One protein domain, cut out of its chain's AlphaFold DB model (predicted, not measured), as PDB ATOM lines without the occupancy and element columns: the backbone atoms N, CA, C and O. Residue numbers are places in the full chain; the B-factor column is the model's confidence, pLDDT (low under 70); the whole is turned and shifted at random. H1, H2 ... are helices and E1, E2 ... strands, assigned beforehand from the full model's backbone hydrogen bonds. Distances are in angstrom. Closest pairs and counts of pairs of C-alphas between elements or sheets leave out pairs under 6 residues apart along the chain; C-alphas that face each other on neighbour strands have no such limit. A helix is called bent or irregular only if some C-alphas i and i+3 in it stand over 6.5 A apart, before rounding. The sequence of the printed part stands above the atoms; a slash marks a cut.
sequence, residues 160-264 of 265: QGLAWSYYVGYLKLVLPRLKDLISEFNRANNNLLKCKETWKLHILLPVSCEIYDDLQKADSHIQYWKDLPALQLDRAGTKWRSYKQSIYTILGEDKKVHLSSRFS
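Overview. This is residues 160 to 264 of the 265 residues of the protein "Stimulator of interferon genes protein" of Gopherus agassizii (Agassiz's desert tortoise) (UniProt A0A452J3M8). A small, strongly twisted sheet of three strands, E1, E4 and E5, is drawn out at one end into the hairpin of E2 and E3, and together they make a long ribbon. The bent helix H1 crosses one side of this ribbon, coming close to E2 and E3 at Val 174, while its residues 160 to 166 stick out; a long unnamed stretch then leads to the small helix H2 by E1. The printed part has 105 residues, with two named helices followed by five named strands, in a mixed class of helices and strands. Both sheets are antiparallel, in the orders E1, E4, E5 and E2, E3. The whole is only just compact, close to loose, with a radius of gyration of the C-alphas of 15.2 A, and only just flat, spanning 49 by 38 by 21 A.

Along the chain. In the larger sheet, E1 is residues 222 to 227, 14.7 A long, E4 is residues 246 to 251, 16.4 A, and E5 is residues 257 to 264, 20.2 A, ending at C-alpha 264 at (216.195, 163.646, 173.897). E2 is residues 231 to 235 and E3 is residues 238 to 243. H1, residues 160 to 188, begins at C-alpha 160 at (197.460, 165.948, 170.629). By its hydrogen bonds it was assigned as one helix, but it is bent: C-alphas 176 and 179 are 7.2 A apart. Its arms are H1a, residues 160 to 176, 22.4 A, and H1b, residues 179 to 188, 14.5 A. H1a is itself irregular, with C-alphas 169 and 172 7.0 A apart. H2 is residues 215 to 218.

Arrangement. E4 is the inner strand, antiparallel to E1 at 150 degrees, with N 225 and O 247 2.9 A apart, within hydrogen-bond range. E4 and E5 form a hairpin at 147 degrees, with N 250 and O 259 at 2.9 A. E3 runs on into E4 across a break of 2 residues, at 10 degrees. E2 and E3 form the other hairpin, with N 233 and O 241 at 3.0 A. Residues 202 to 203 pair with residues 263 to 264 of E5, parallel. H2 is on the larger sheet but only grazes it, with residues 215 to 217; the closest C-alphas of H2 and E1, those of Gln 216 and Ile 222, are 5.4 A apart. H1a and H1b stand at a steep tilt of 46 degrees, and neither is on the larger sheet. The closest C-alphas of H1a and E2, those of Val 174 and Leu 231, are 7.7 A apart. Every O i to N i+4 pair is within hydrogen-bond range in H1b, and 10 of 13 are in H1a; H2 is too short for such a pair.

Size, cuts and confidence. The two C-alphas farthest apart, those of Gly 237 and Asp 254, are 49.7 A from each other. The printed part has no cut. The link from H1 to H2, 26 residues, is long; the other links are tight. The mean pLDDT of the printed part is 84.4, and residues 253 to 264 are under 70.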
ATOM      1  N   GLN A 160     197.752 165.558 169.250       90.31
ATOM      2  CA  GLN A 160     197.460 165.948 170.629       90.31
ATOM      3  C   GLN A 160     197.665 164.781 171.598       90.31
ATOM      4  O   GLN A 160     198.247 164.962 172.669       90.31
ATOM      5  N   GLY A 161     197.210 163.581 171.223       92.44
ATOM      6  CA  GLY A 161     197.402 162.373 172.024       92.44
ATOM      7  C   GLY A 161     198.884 162.045 172.223       92.44
ATOM      8  O   GLY A 161     199.314 161.798 173.349       92.44
ATOM      9  N   LEU A 162     199.679 162.114 171.151       93.62
ATOM     10  CA  LEU A 162     201.126 161.890 171.197       93.62
ATOM     11  C   LEU A 162     201.845 162.953 172.031       93.62
ATOM     12  O   LEU A 162     202.644 162.603 172.899       93.62
ATOM     13  N   ALA A 163     201.518 164.232 171.840       92.88
ATOM     14  CA  ALA A 163     202.097 165.324 172.617       92.88
ATOM     15  C   ALA A 163     201.795 165.171 174.117       92.88
ATOM     16  O   ALA A 163     202.685 165.325 174.956       92.88
ATOM     17  N   TRP A 164     200.558 164.804 174.468       95.12
ATOM     18  CA  TRP A 164     200.175 164.576 175.859       95.12
ATOM     19  C   TRP A 164     200.861 163.345 176.455       95.12
ATOM     20  O   TRP A 164     201.342 163.389 177.590       95.12
ATOM     21  N   SER A 165     200.952 162.266 175.676       95.00
ATOM     22  CA  SER A 165     201.668 161.049 176.056       95.00
ATOM     23  C   SER A 165     203.143 161.337 176.333       95.00
ATOM     24  O   SER A 165     203.643 160.969 177.393       95.00
ATOM     25  N   TYR A 166     203.826 162.076 175.455       94.44
ATOM     26  CA  TYR A 166     205.223 162.469 175.655       94.44
ATOM     27  C   TYR A 166     205.390 163.395 176.867       94.44
ATOM     28  O   TYR A 166     206.285 163.204 177.696       94.44
ATOM     29  N   TYR A 167     204.484 164.359 177.043       95.44
ATOM     30  CA  TYR A 167     204.522 165.263 178.187       95.44
ATOM     31  C   TYR A 167     204.380 164.523 179.526       95.44
ATOM     32  O   TYR A 167     205.225 164.664 180.409       95.44
ATOM     33  N   VAL A 168     203.339 163.703 179.686       95.38
ATOM     34  CA  VAL A 168     203.071 162.965 180.935       95.38
ATOM     35  C   VAL A 168     204.052 161.800 181.122       95.38
ATOM     36  O   VAL A 168     204.498 161.500 182.238       95.38
ATOM     37  N   GLY A 169     204.396 161.137 180.022       92.12
ATOM     38  CA  GLY A 169     205.244 159.956 179.971       92.12
ATOM     39  C   GLY A 169     206.732 160.256 180.133       92.12
ATOM     40  O   GLY A 169     207.443 159.415 180.673       92.12
ATOM     41  N   TYR A 170     207.205 161.442 179.758       92.75
ATOM     42  CA  TYR A 170     208.631 161.762 179.795       92.75
ATOM     43  C   TYR A 170     208.905 163.118 180.451       92.75
ATOM     44  O   TYR A 170     209.484 163.173 181.541       92.75
ATOM     45  N   LEU A 171     208.431 164.213 179.849       94.44
ATOM     46  CA  LEU A 171     208.814 165.573 180.256       94.44
ATOM     47  C   LEU A 171     208.481 165.889 181.714       94.44
ATOM     48  O   LEU A 171     209.325 166.406 182.443       94.44
ATOM     49  N   LYS A 172     207.274 165.535 182.165       95.00
ATOM     50  CA  LYS A 172     206.810 165.793 183.533       95.00
ATOM     51  C   LYS A 172     207.669 165.092 184.593       95.00
ATOM     52  O   LYS A 172     207.710 165.550 185.730       95.00
ATOM     53  N   LEU A 173     208.353 164.002 184.238       92.81
ATOM     54  CA  LEU A 173     209.256 163.294 185.146       92.81
ATOM     55  C   LEU A 173     210.684 163.822 185.104       92.81
ATOM     56  O   LEU A 173     211.316 163.974 186.147       92.81
ATOM     57  N   VAL A 174     211.199 164.027 183.894       91.69
ATOM     58  CA  VAL A 174     212.614 164.319 183.668       91.69
ATOM     59  C   VAL A 174     212.920 165.779 183.979       91.69
ATOM     60  O   VAL A 174     213.899 166.062 184.667       91.69
ATOM     61  N   LEU A 175     212.077 166.715 183.525       92.38
ATOM     62  CA  LEU A 175     212.358 168.150 183.625       92.38
ATOM     63  C   LEU A 175     212.580 168.649 185.064       92.38
ATOM     64  O   LEU A 175     213.522 169.419 185.255       92.38
ATOM     65  N   PRO A 176     211.800 168.228 186.085       93.06
ATOM     66  CA  PRO A 176     212.025 168.683 187.458       93.06
ATOM     67  C   PRO A 176     213.382 168.255 188.028       93.06
ATOM     68  O   PRO A 176     214.012 169.033 188.732       93.06
ATOM     69  N   ARG A 177     213.849 167.042 187.694       91.25
ATOM     70  CA  ARG A 177     215.112 166.469 188.202       91.25
ATOM     71  C   ARG A 177     216.327 166.814 187.345       91.25
ATOM     72  O   ARG A 177     217.459 166.564 187.741       91.25
ATOM     73  N   LEU A 178     216.108 167.395 186.166       89.88
ATOM     74  CA  LEU A 178     217.159 167.649 185.187       89.88
ATOM     75  C   LEU A 178     218.287 168.520 185.758       89.88
ATOM     76  O   LEU A 178     219.458 168.217 185.549       89.88
ATOM     77  N   LYS A 179     217.950 169.589 186.490       88.69
ATOM     78  CA  LYS A 179     218.951 170.500 187.072       88.69
ATOM     79  C   LYS A 179     219.839 169.804 188.104       88.69
ATOM     80  O   LYS A 179     221.038 170.074 188.136       88.69
ATOM     81  N   ASP A 180     219.266 168.898 188.889       90.31
ATOM     82  CA  ASP A 180     219.992 168.146 189.913       90.31
ATOM     83  C   ASP A 180     220.959 167.151 189.262       90.31
ATOM     84  O   ASP A 180     222.147 167.161 189.580       90.31
ATOM     85  N   LEU A 181     220.502 166.412 188.242       89.19
ATOM     86  CA  LEU A 181     221.346 165.493 187.462       89.19
ATOM     87  C   LEU A 181     222.532 166.211 186.800       89.19
ATOM     88  O   LEU A 181     223.647 165.691 186.759       89.19
ATOM     89  N   ILE A 182     222.314 167.429 186.296       88.06
ATOM     90  CA  ILE A 182     223.381 168.246 185.702       88.06
ATOM     91  C   ILE A 182     224.372 168.719 186.772       88.06
ATOM     92  O   ILE A 182     225.579 168.740 186.529       88.06
ATOM     93  N   SER A 183     223.882 169.094 187.954       88.31
ATOM     94  CA  SER A 183     224.722 169.485 189.090       88.31
ATOM     95  C   SER A 183     225.621 168.330 189.544       88.31
ATOM     96  O   SER A 183     226.828 168.513 189.707       88.31
ATOM     97  N   GLU A 184     225.062 167.125 189.673       88.75
ATOM     98  CA  GLU A 184     225.801 165.901 190.004       88.75
ATOM     99  C   GLU A 184     226.854 165.568 188.943       88.75
ATOM    100  O   GLU A 184     228.023 165.351 189.270       88.75
ATOM    101  N   PHE A 185     226.474 165.619 187.663       88.12
ATOM    102  CA  PHE A 185     227.405 165.424 186.556       88.12
ATOM    103  C   PHE A 185     228.557 166.435 186.594       88.12
ATOM    104  O   PHE A 185     229.714 166.059 186.426       88.12
ATOM    105  N   ASN A 186     228.277 167.711 186.857       87.56
ATOM    106  CA  ASN A 186     229.314 168.737 186.934       87.56
ATOM    107  C   ASN A 186     230.285 168.522 188.096       87.56
ATOM    108  O   ASN A 186     231.487 168.718 187.910       87.56
ATOM    109  N   ARG A 187     229.796 168.079 189.263       87.19
ATOM    110  CA  ARG A 187     230.652 167.732 190.411       87.19
ATOM    111  C   ARG A 187     231.609 166.590 190.075       87.19
ATOM    112  O   ARG A 187     232.780 166.664 190.423       87.19
ATOM    113  N   ALA A 188     231.124 165.570 189.368       85.62
ATOM    114  CA  ALA A 188     231.927 164.414 188.977       85.62
ATOM    115  C   ALA A 188     232.888 164.689 187.805       85.62
ATOM    116  O   ALA A 188     233.801 163.906 187.563       85.62
ATOM    117  N   ASN A 189     232.683 165.776 187.057       83.44
ATOM    118  CA  ASN A 189     233.449 166.086 185.853       83.44
ATOM    119  C   ASN A 189     233.980 167.533 185.877       83.44
ATOM    120  O   ASN A 189     233.813 168.256 184.904       83.44
ATOM    121  N   ASN A 190     234.584 167.994 186.977       81.12
ATOM    122  CA  ASN A 190     235.331 169.266 187.052       81.12
ATOM    123  C   ASN A 190     234.608 170.509 186.477       81.12
ATOM    124  O   ASN A 190     235.232 171.360 185.841       81.12
ATOM    125  N   ASN A 191     233.293 170.636 186.695       77.88
ATOM    126  CA  ASN A 191     232.465 171.744 186.193       77.88
ATOM    127  C   ASN A 191     232.557 171.963 184.669       77.88
ATOM    128  O   ASN A 191     232.626 173.104 184.211       77.88
ATOM    129  N   LEU A 192     232.532 170.887 183.875       71.88
ATOM    130  CA  LEU A 192     232.516 170.968 182.407       71.88
ATOM    131  C   LEU A 192     231.399 171.883 181.864       71.88
ATOM    132  O   LEU A 192     231.641 172.681 180.960       71.88
ATOM    133  N   LEU A 193     230.188 171.831 182.431       76.25
ATOM    134  CA  LEU A 193     229.062 172.685 182.029       76.25
ATOM    135  C   LEU A 193     228.991 173.937 182.911       76.25
ATOM    136  O   LEU A 193     228.126 174.048 183.785       76.25
ATOM    137  N   LYS A 194     229.905 174.886 182.668       72.19
ATOM    138  CA  LYS A 194     230.074 176.112 183.474       72.19
ATOM    139  C   LYS A 194     228.868 177.054 183.436       72.19
ATOM    140  O   LYS A 194     228.548 177.687 184.439       72.19
ATOM    141  N   CYS A 195     228.191 177.154 182.292       78.00
ATOM    142  CA  CYS A 195     227.076 178.082 182.126       78.00
ATOM    143  C   CYS A 195     225.757 177.452 182.589       78.00
ATOM    144  O   CYS A 195     225.264 176.514 181.970       78.00
ATOM    145  N   LYS A 196     225.159 177.980 183.663       78.19
ATOM    146  CA  LYS A 196     223.849 177.518 184.160       78.19
ATOM    147  C   LYS A 196     222.688 177.889 183.235       78.19
ATOM    148  O   LYS A 196     221.670 177.205 183.223       78.19
ATOM    149  N   GLU A 197     222.822 178.948 182.441       79.31
ATOM    150  CA  GLU A 197     221.768 179.411 181.525       79.31
ATOM    151  C   GLU A 197     221.522 178.425 180.380       79.31
ATOM    152  O   GLU A 197     220.405 178.317 179.863       79.31
ATOM    153  N   THR A 198     222.551 177.650 180.031       79.00
ATOM    154  CA  THR A 198     222.466 176.588 179.035       79.00
ATOM    155  C   THR A 198     221.958 175.280 179.626       79.00
ATOM    156  O   THR A 198     221.866 174.315 178.880       79.00
ATOM    157  N   TRP A 199     221.591 175.199 180.918       85.44
ATOM    158  CA  TRP A 199     221.033 173.998 181.565       85.44
ATOM    159  C   TRP A 199     219.566 173.747 181.170       85.44
ATOM    160  O   TRP A 199     218.651 173.784 181.993       85.44
ATOM    161  N   LYS A 200     219.345 173.510 179.876       86.94
ATOM    162  CA  LYS A 200     218.060 173.214 179.239       86.94
ATOM    163  C   LYS A 200     218.108 171.906 178.451       86.94
ATOM    164  O   LYS A 200     219.154 171.505 177.938       86.94
ATOM    165  N   LEU A 201     216.970 171.231 178.359       89.62
ATOM    166  CA  LEU A 201     216.780 170.121 177.432       89.62
ATOM    167  C   LEU A 201     216.333 170.699 176.085       89.62
ATOM    168  O   LEU A 201     215.344 171.430 176.050       89.62
ATOM    169  N   HIS A 202     217.053 170.390 175.009       88.94
ATOM    170  CA  HIS A 202     216.661 170.755 173.653       88.94
ATOM    171  C   HIS A 202     216.036 169.525 172.991       88.94
ATOM    172  O   HIS A 202     216.602 168.439 173.022       88.94
ATOM    173  N   ILE A 203     214.841 169.674 172.428       89.81
ATOM    174  CA  ILE A 203     214.150 168.587 171.726       89.81
ATOM    175  C   ILE A 203     214.092 168.981 170.263       89.81
ATOM    176  O   ILE A 203     213.621 170.072 169.936       89.81
ATOM    177  N   LEU A 204     214.608 168.109 169.402       89.25
ATOM    178  CA  LEU A 204     214.567 168.301 167.961       89.25
ATOM    179  C   LEU A 204     213.241 167.756 167.444       89.25
ATOM    180  O   LEU A 204     212.905 166.600 167.680       89.25
ATOM    181  N   LEU A 205     212.486 168.605 166.753       88.25
ATOM    182  CA  LEU A 205     211.214 168.247 166.134       88.25
ATOM    183  C   LEU A 205     211.314 168.540 164.632       88.25
ATOM    184  O   LEU A 205     210.934 169.633 164.203       88.25
ATOM    185  N   PRO A 206     211.884 167.617 163.832       87.75
ATOM    186  CA  PRO A 206     211.978 167.800 162.393       87.75
ATOM    187  C   PRO A 206     210.577 167.753 161.780       87.75
ATOM    188  O   PRO A 206     209.827 166.800 161.977       87.75
ATOM    189  N   VAL A 207     210.223 168.779 161.007       85.50
ATOM    190  CA  VAL A 207     208.909 168.851 160.345       85.50
ATOM    191  C   VAL A 207     208.749 167.753 159.281       85.50
ATOM    192  O   VAL A 207     207.629 167.335 159.006       85.50
ATOM    193  N   SER A 208     209.857 167.252 158.724       86.19
ATOM    194  CA  SER A 208     209.879 166.119 157.788       86.19
ATOM    195  C   SER A 208     209.586 164.767 158.447       86.19
ATOM    196  O   SER A 208     209.346 163.798 157.735       86.19
ATOM    197  N   CYS A 209     209.608 164.685 159.785       85.94
ATOM    198  CA  CYS A 209     209.594 163.428 160.541       85.94
ATOM    199  C   CYS A 209     210.772 162.481 160.221       85.94
ATOM    200  O   CYS A 209     210.726 161.308 160.589       85.94
ATOM    201  N   GLU A 210     211.833 162.974 159.578       87.56
ATOM    202  CA  GLU A 210     213.073 162.223 159.377       87.56
ATOM    203  C   GLU A 210     213.889 162.240 160.672       87.56
ATOM    204  O   GLU A 210     214.359 163.288 161.121       87.56
ATOM    205  N   ILE A 211     214.018 161.073 161.298       88.50
ATOM    206  CA  ILE A 211     214.696 160.900 162.582       88.50
ATOM    207  C   ILE A 211     215.926 160.027 162.348       88.50
ATOM    208  O   ILE A 211     215.817 158.918 161.830       88.50
ATOM    209  N   TYR A 212     217.090 160.535 162.746       87.56
ATOM    210  CA  TYR A 212     218.352 159.807 162.701       87.56
ATOM    211  C   TYR A 212     218.669 159.236 164.082       87.56
ATOM    212  O   TYR A 212     218.597 159.957 165.076       87.56
ATOM    213  N   ASP A 213     219.089 157.971 164.131       87.56
ATOM    214  CA  ASP A 213     219.552 157.338 165.375       87.56
ATOM    215  C   ASP A 213     220.841 157.983 165.907       87.56
ATOM    216  O   ASP A 213     221.093 158.010 167.110       87.56
ATOM    217  N   ASP A 214     221.661 158.514 164.997       87.81
ATOM    218  CA  ASP A 214     222.910 159.195 165.305       87.81
ATOM    219  C   ASP A 214     222.886 160.618 164.747       87.81
ATOM    220  O   ASP A 214     222.887 160.831 163.531       87.81
ATOM    221  N   LEU A 215     222.897 161.598 165.652       87.75
ATOM    222  CA  LEU A 215     222.896 163.016 165.300       87.75
ATOM    223  C   LEU A 215     224.152 163.433 164.525       87.75
ATOM    224  O   LEU A 215     224.082 164.394 163.765       87.75
ATOM    225  N   GLN A 216     225.264 162.699 164.646       87.50
ATOM    226  CA  GLN A 216     226.486 162.988 163.884       87.50
ATOM    227  C   GLN A 216     226.309 162.723 162.382       87.50
ATOM    228  O   GLN A 216     226.989 163.330 161.558       87.50
ATOM    229  N   LYS A 217     225.381 161.827 162.009       87.75
ATOM    230  CA  LYS A 217     225.030 161.577 160.601       87.75
ATOM    231  C   LYS A 217     224.162 162.686 160.018       87.75
ATOM    232  O   LYS A 217     224.199 162.898 158.812       87.75
ATOM    233  N   ALA A 218     223.376 163.355 160.862       87.25
ATOM    234  CA  ALA A 218     222.554 164.484 160.450       87.25
ATOM    235  C   ALA A 218     223.404 165.747 160.247       87.25
ATOM    236  O   ALA A 218     223.174 166.490 159.298       87.25
ATOM    237  N   ASP A 219     224.396 165.975 161.114       87.81
ATOM    238  CA  ASP A 219     225.325 167.099 161.001       87.81
ATOM    239  C   ASP A 219     226.686 166.769 161.636       87.81
ATOM    240  O   ASP A 219     226.780 166.465 162.827       87.81
ATOM    241  N   SER A 220     227.759 166.904 160.853       88.06
ATOM    242  CA  SER A 220     229.142 166.682 161.296       88.06
ATOM    243  C   SER A 220     229.625 167.649 162.389       88.06
ATOM    244  O   SER A 220     230.619 167.370 163.062       88.06
ATOM    245  N   HIS A 221     228.943 168.783 162.582       87.75
ATOM    246  CA  HIS A 221     229.264 169.752 163.637       87.75
ATOM    247  C   HIS A 221     228.748 169.331 165.018       87.75
ATOM    248  O   HIS A 221     229.159 169.911 166.029       87.75
ATOM    249  N   ILE A 222     227.855 168.340 165.077       89.44
ATOM    250  CA  ILE A 222     227.333 167.776 166.318       89.44
ATOM    251  C   ILE A 222     228.205 166.581 166.685       89.44
ATOM    252  O   ILE A 222     228.295 165.621 165.932       89.44
ATOM    253  N   GLN A 223     228.829 166.614 167.860       89.12
ATOM    254  CA  GLN A 223     229.655 165.514 168.355       89.12
ATOM    255  C   GLN A 223     229.119 165.003 169.686       89.12
ATOM    256  O   GLN A 223     228.815 165.782 170.591       89.12
ATOM    257  N   TYR A 224     228.986 163.682 169.803       89.19
ATOM    258  CA  TYR A 224     228.646 163.048 171.073       89.19
ATOM    259  C   TYR A 224     229.769 163.273 172.085       89.19
ATOM    260  O   TYR A 224     230.941 163.098 171.759       89.19
ATOM    261  N   TRP A 225     229.404 163.623 173.318       85.38
ATOM    262  CA  TRP A 225     230.373 163.850 174.384       85.38
ATOM    263  C   TRP A 225     230.255 162.817 175.505       85.38
ATOM    264  O   TRP A 225     231.198 162.070 175.756       85.38
ATOM    265  N   LYS A 226     229.125 162.790 176.228       88.19
ATOM    266  CA  LYS A 226     228.917 161.887 177.376       88.19
ATOM    267  C   LYS A 226     227.445 161.795 177.775       88.19
ATOM    268  O   LYS A 226     226.680 162.723 177.527       88.19
ATOM    269  N   ASP A 227     227.064 160.732 178.472       88.62
ATOM    270  CA  ASP A 227     225.722 160.600 179.046       88.62
ATOM    271  C   ASP A 227     225.606 161.244 180.434       88.62
ATOM    272  O   ASP A 227     226.554 161.272 181.226       88.62
ATOM    273  N   LEU A 228     224.404 161.733 180.744       87.75
ATOM    274  CA  LEU A 228     224.004 162.109 182.097       87.75
ATOM    275  C   LEU A 228     223.720 160.862 182.952       87.75
ATOM    276  O   LEU A 228     223.339 159.817 182.412       87.75
ATOM    277  N   PRO A 229     223.843 160.965 184.291       88.81
ATOM    278  CA  PRO A 229     223.401 159.910 185.192       88.81
ATOM    279  C   PRO A 229     221.945 159.542 184.906       88.81
ATOM    280  O   PRO A 229     221.076 160.410 184.800       88.81
ATOM    281  N   ALA A 230     221.683 158.245 184.755       88.88
ATOM    282  CA  ALA A 230     220.360 157.779 184.386       88.88
ATOM    283  C   ALA A 230     219.371 157.971 185.540       88.88
ATOM    284  O   ALA A 230     219.603 157.516 186.660       88.88
ATOM    285  N   LEU A 231     218.220 158.568 185.245       89.75
ATOM    286  CA  LEU A 231     217.127 158.668 186.201       89.75
ATOM    287  C   LEU A 231     216.379 157.333 186.250       89.75
ATOM    288  O   LEU A 231     215.800 156.917 185.248       89.75
ATOM    289  N   GLN A 232     216.363 156.671 187.403       91.56
ATOM    290  CA  GLN A 232     215.628 155.420 187.600       91.56
ATOM    291  C   GLN A 232     214.343 155.662 188.395       91.56
ATOM    292  O   GLN A 232     214.362 156.333 189.427       91.56
ATOM    293  N   LEU A 233     213.220 155.142 187.896       90.69
ATOM    294  CA  LEU A 233     211.905 155.260 188.530       90.69
ATOM    295  C   LEU A 233     211.084 153.986 188.328       90.69
ATOM    296  O   LEU A 233     211.087 153.402 187.245       90.69
ATOM    297  N   ASP A 234     210.292 153.620 189.328       91.75
ATOM    298  CA  ASP A 234     209.304 152.550 189.210       91.75
ATOM    299  C   ASP A 234     208.017 153.095 188.581       91.75
ATOM    300  O   ASP A 234     207.478 154.117 189.017       91.75
ATOM    301  N   ARG A 235     207.511 152.446 187.524       88.69
ATOM    302  CA  ARG A 235     206.305 152.908 186.824       88.69
ATOM    303  C   ARG A 235     205.611 151.798 186.046       88.69
ATOM    304  O   ARG A 235     206.260 151.007 185.374       88.69
ATOM    305  N   ALA A 236     204.275 151.843 186.039       87.69
ATOM    306  CA  ALA A 236     203.415 150.994 185.208       87.69
ATOM    307  C   ALA A 236     203.695 149.489 185.388       87.69
ATOM    308  O   ALA A 236     203.668 148.727 184.429       87.69
ATOM    309  N   GLY A 237     204.011 149.076 186.620       90.81
ATOM    310  CA  GLY A 237     204.375 147.694 186.944       90.81
ATOM    311  C   GLY A 237     205.835 147.328 186.650       90.81
ATOM    312  O   GLY A 237     206.271 146.252 187.043       90.81
ATOM    313  N   THR A 238     206.618 148.211 186.023       89.56
ATOM    314  CA  THR A 238     208.053 148.012 185.782       89.56
ATOM    315  C   THR A 238     208.878 148.684 186.875       89.56
ATOM    316  O   THR A 238     208.784 149.899 187.069       89.56
ATOM    317  N   LYS A 239     209.712 147.902 187.566       89.25
ATOM    318  CA  LYS A 239     210.712 148.431 188.500       89.25
ATOM    319  C   LYS A 239     211.946 148.927 187.745       89.25
ATOM    320  O   LYS A 239     212.293 148.360 186.711       89.25
ATOM    321  N   TRP A 240     212.607 149.955 188.267       87.50
ATOM    322  CA  TRP A 240     213.892 150.469 187.776       87.50
ATOM    323  C   TRP A 240     213.888 150.931 186.311       87.50
ATOM    324  O   TRP A 240     214.875 150.774 185.589       87.50
ATOM    325  N   ARG A 241     212.792 151.541 185.845       90.94
ATOM    326  CA  ARG A 241     212.744 152.101 184.490       90.94
ATOM    327  C   ARG A 241     213.736 153.258 184.378       90.94
ATOM    328  O   ARG A 241     213.629 154.247 185.103       90.94
ATOM    329  N   SER A 242     214.686 153.123 183.457       90.81
ATOM    330  CA  SER A 242     215.793 154.059 183.258       90.81
ATOM    331  C   SER A 242     215.467 155.095 182.178       90.81
ATOM    332  O   SER A 242     215.090 154.738 181.064       90.81
ATOM    333  N   TYR A 243     215.637 156.376 182.504       90.88
ATOM    334  CA  TYR A 243     215.595 157.499 181.569       90.88
ATOM    335  C   TYR A 243     217.012 158.044 181.414       90.88
ATOM    336  O   TYR A 243     217.624 158.469 182.395       90.88
ATOM    337  N   LYS A 244     217.533 158.006 180.188       89.31
ATOM    338  CA  LYS A 244     218.890 158.445 179.852       89.31
ATOM    339  C   LYS A 244     218.832 159.697 178.987       89.31
ATOM    340  O   LYS A 244     217.888 159.876 178.218       89.31
ATOM    341  N   GLN A 245     219.834 160.553 179.129       90.56
ATOM    342  CA  GLN A 245     220.034 161.722 178.283       90.56
ATOM    343  C   GLN A 245     221.502 161.807 177.899       90.56
ATOM    344  O   GLN A 245     222.375 161.521 178.720       90.56
ATOM    345  N   SER A 246     221.755 162.269 176.680       89.50
ATOM    346  CA  SER A 246     223.101 162.414 176.144       89.50
ATOM    347  C   SER A 246     223.449 163.886 175.954       89.50
ATOM    348  O   SER A 246     222.602 164.737 175.654       89.50
ATOM    349  N   ILE A 247     224.717 164.191 176.193       88.69
ATOM    350  CA  ILE A 247     225.304 165.511 176.037       88.69
ATOM    351  C   ILE A 247     226.083 165.519 174.729       88.69
ATOM    352  O   ILE A 247     226.936 164.657 174.503       88.69
ATOM    353  N   TYR A 248     225.809 166.523 173.902       87.19
ATOM    354  CA  TYR A 248     226.501 166.758 172.645       87.19
ATOM    355  C   TYR A 248     227.192 168.112 172.679       87.19
ATOM    356  O   TYR A 248     226.696 169.056 173.297       87.19
ATOM    357  N   THR A 249     228.317 168.213 171.988       85.25
ATOM    358  CA  THR A 249     228.992 169.478 171.709       85.25
ATOM    359  C   THR A 249     228.738 169.911 170.283       85.25
ATOM    360  O   THR A 249     228.868 169.109 169.362       85.25
ATOM    361  N   ILE A 250     228.415 171.190 170.119       85.56
ATOM    362  CA  ILE A 250     228.259 171.832 168.817       85.56
ATOM    363  C   ILE A 250     229.508 172.668 168.540       85.56
ATOM    364  O   ILE A 250     229.864 173.558 169.327       85.56
ATOM    365  N   LEU A 251     230.157 172.372 167.419       83.06
ATOM    366  CA  LEU A 251     231.286 173.129 166.894       83.06
ATOM    367  C   LEU A 251     230.773 174.267 166.005       83.06
ATOM    368  O   LEU A 251     229.932 174.044 165.141       83.06
ATOM    369  N   GLY A 252     231.265 175.487 166.222       75.75
ATOM    370  CA  GLY A 252     231.050 176.594 165.282       75.75
ATOM    371  C   GLY A 252     231.965 176.488 164.063       75.75
ATOM    372  O   GLY A 252     232.881 175.665 164.046       75.75
ATOM    373  N   GLU A 253     231.764 177.366 163.080       69.94
ATOM    374  CA  GLU A 253     232.573 177.430 161.846       69.94
ATOM    375  C   GLU A 253     234.082 177.578 162.139       69.94
ATOM    376  O   GLU A 253     234.916 176.978 161.464       69.94
ATOM    377  N   ASP A 254     234.435 178.246 163.244       65.00
ATOM    378  CA  ASP A 254     235.814 178.413 163.730       65.00
ATOM    379  C   ASP A 254     236.369 177.195 164.511       65.00
ATOM    380  O   ASP A 254     237.402 177.297 165.180       65.00
ATOM    381  N   LYS A 255     235.664 176.053 164.523       58.56
ATOM    382  CA  LYS A 255     235.935 174.862 165.366       58.56
ATOM    383  C   LYS A 255     235.977 175.132 166.878       58.56
ATOM    384  O   LYS A 255     236.426 174.287 167.653       58.56
ATOM    385  N   LYS A 256     235.493 176.290 167.332       54.44
ATOM    386  CA  LYS A 256     235.307 176.591 168.757       54.44
ATOM    387  C   LYS A 256     234.003 175.963 169.253       54.44
ATOM    388  O   LYS A 256     233.000 175.936 168.544       54.44
ATOM    389  N   VAL A 257     234.017 175.434 170.476       58.78
ATOM    390  CA  VAL A 257     232.843 174.811 171.107       58.78
ATOM    391  C   VAL A 257     231.930 175.913 171.638       58.78
ATOM    392  O   VAL A 257     232.302 176.617 172.575       58.78
ATOM    393  N   HIS A 258     230.742 176.070 171.053       51.47
ATOM    394  CA  HIS A 258     229.829 177.164 171.418       51.47
ATOM    395  C   HIS A 258     228.670 176.721 172.312       51.47
ATOM    396  O   HIS A 258     228.185 177.514 173.119       51.47
ATOM    397  N   LEU A 259     228.237 175.460 172.228       54.06
ATOM    398  CA  LEU A 259     227.143 174.954 173.052       54.06
ATOM    399  C   LEU A 259     227.284 173.468 173.350       54.06
ATOM    400  O   LEU A 259     227.554 172.654 172.472       54.06
ATOM    401  N   SER A 260     227.012 173.125 174.606       53.91
ATOM    402  CA  SER A 260     226.709 171.761 175.010       53.91
ATOM    403  C   SER A 260     225.190 171.583 174.981       53.91
ATOM    404  O   SER A 260     224.509 171.816 175.984       53.91
ATOM    405  N   SER A 261     224.632 171.239 173.824       52.72
ATOM    406  CA  SER A 261     223.201 170.974 173.677       52.72
ATOM    407  C   SER A 261     222.874 169.551 174.126       52.72
ATOM    408  O   SER A 261     223.594 168.595 173.849       52.72
ATOM    409  N   ARG A 262     221.763 169.410 174.844       55.22
ATOM    410  CA  ARG A 262     221.226 168.113 175.267       55.22
ATOM    411  C   ARG A 262     220.071 167.756 174.365       55.22
ATOM    412  O   ARG A 262     219.159 168.574 174.273       55.22
ATOM    413  N   PHE A 263     220.085 166.554 173.809       56.00
ATOM    414  CA  PHE A 263     218.991 166.046 172.997       56.00
ATOM    415  C   PHE A 263     218.323 164.862 173.691       56.00
ATOM    416  O   PHE A 263     218.988 164.014 174.284       56.00
ATOM    417  N   SER A 264     216.995 164.844 173.655       51.25
ATOM    418  CA  SER A 264     216.195 163.646 173.897       51.25
ATOM    419  C   SER A 264     215.430 163.352 172.620       51.25
ATOM    420  O   SER A 264     214.907 164.286 172.006       51.25
TER     421      SER A 264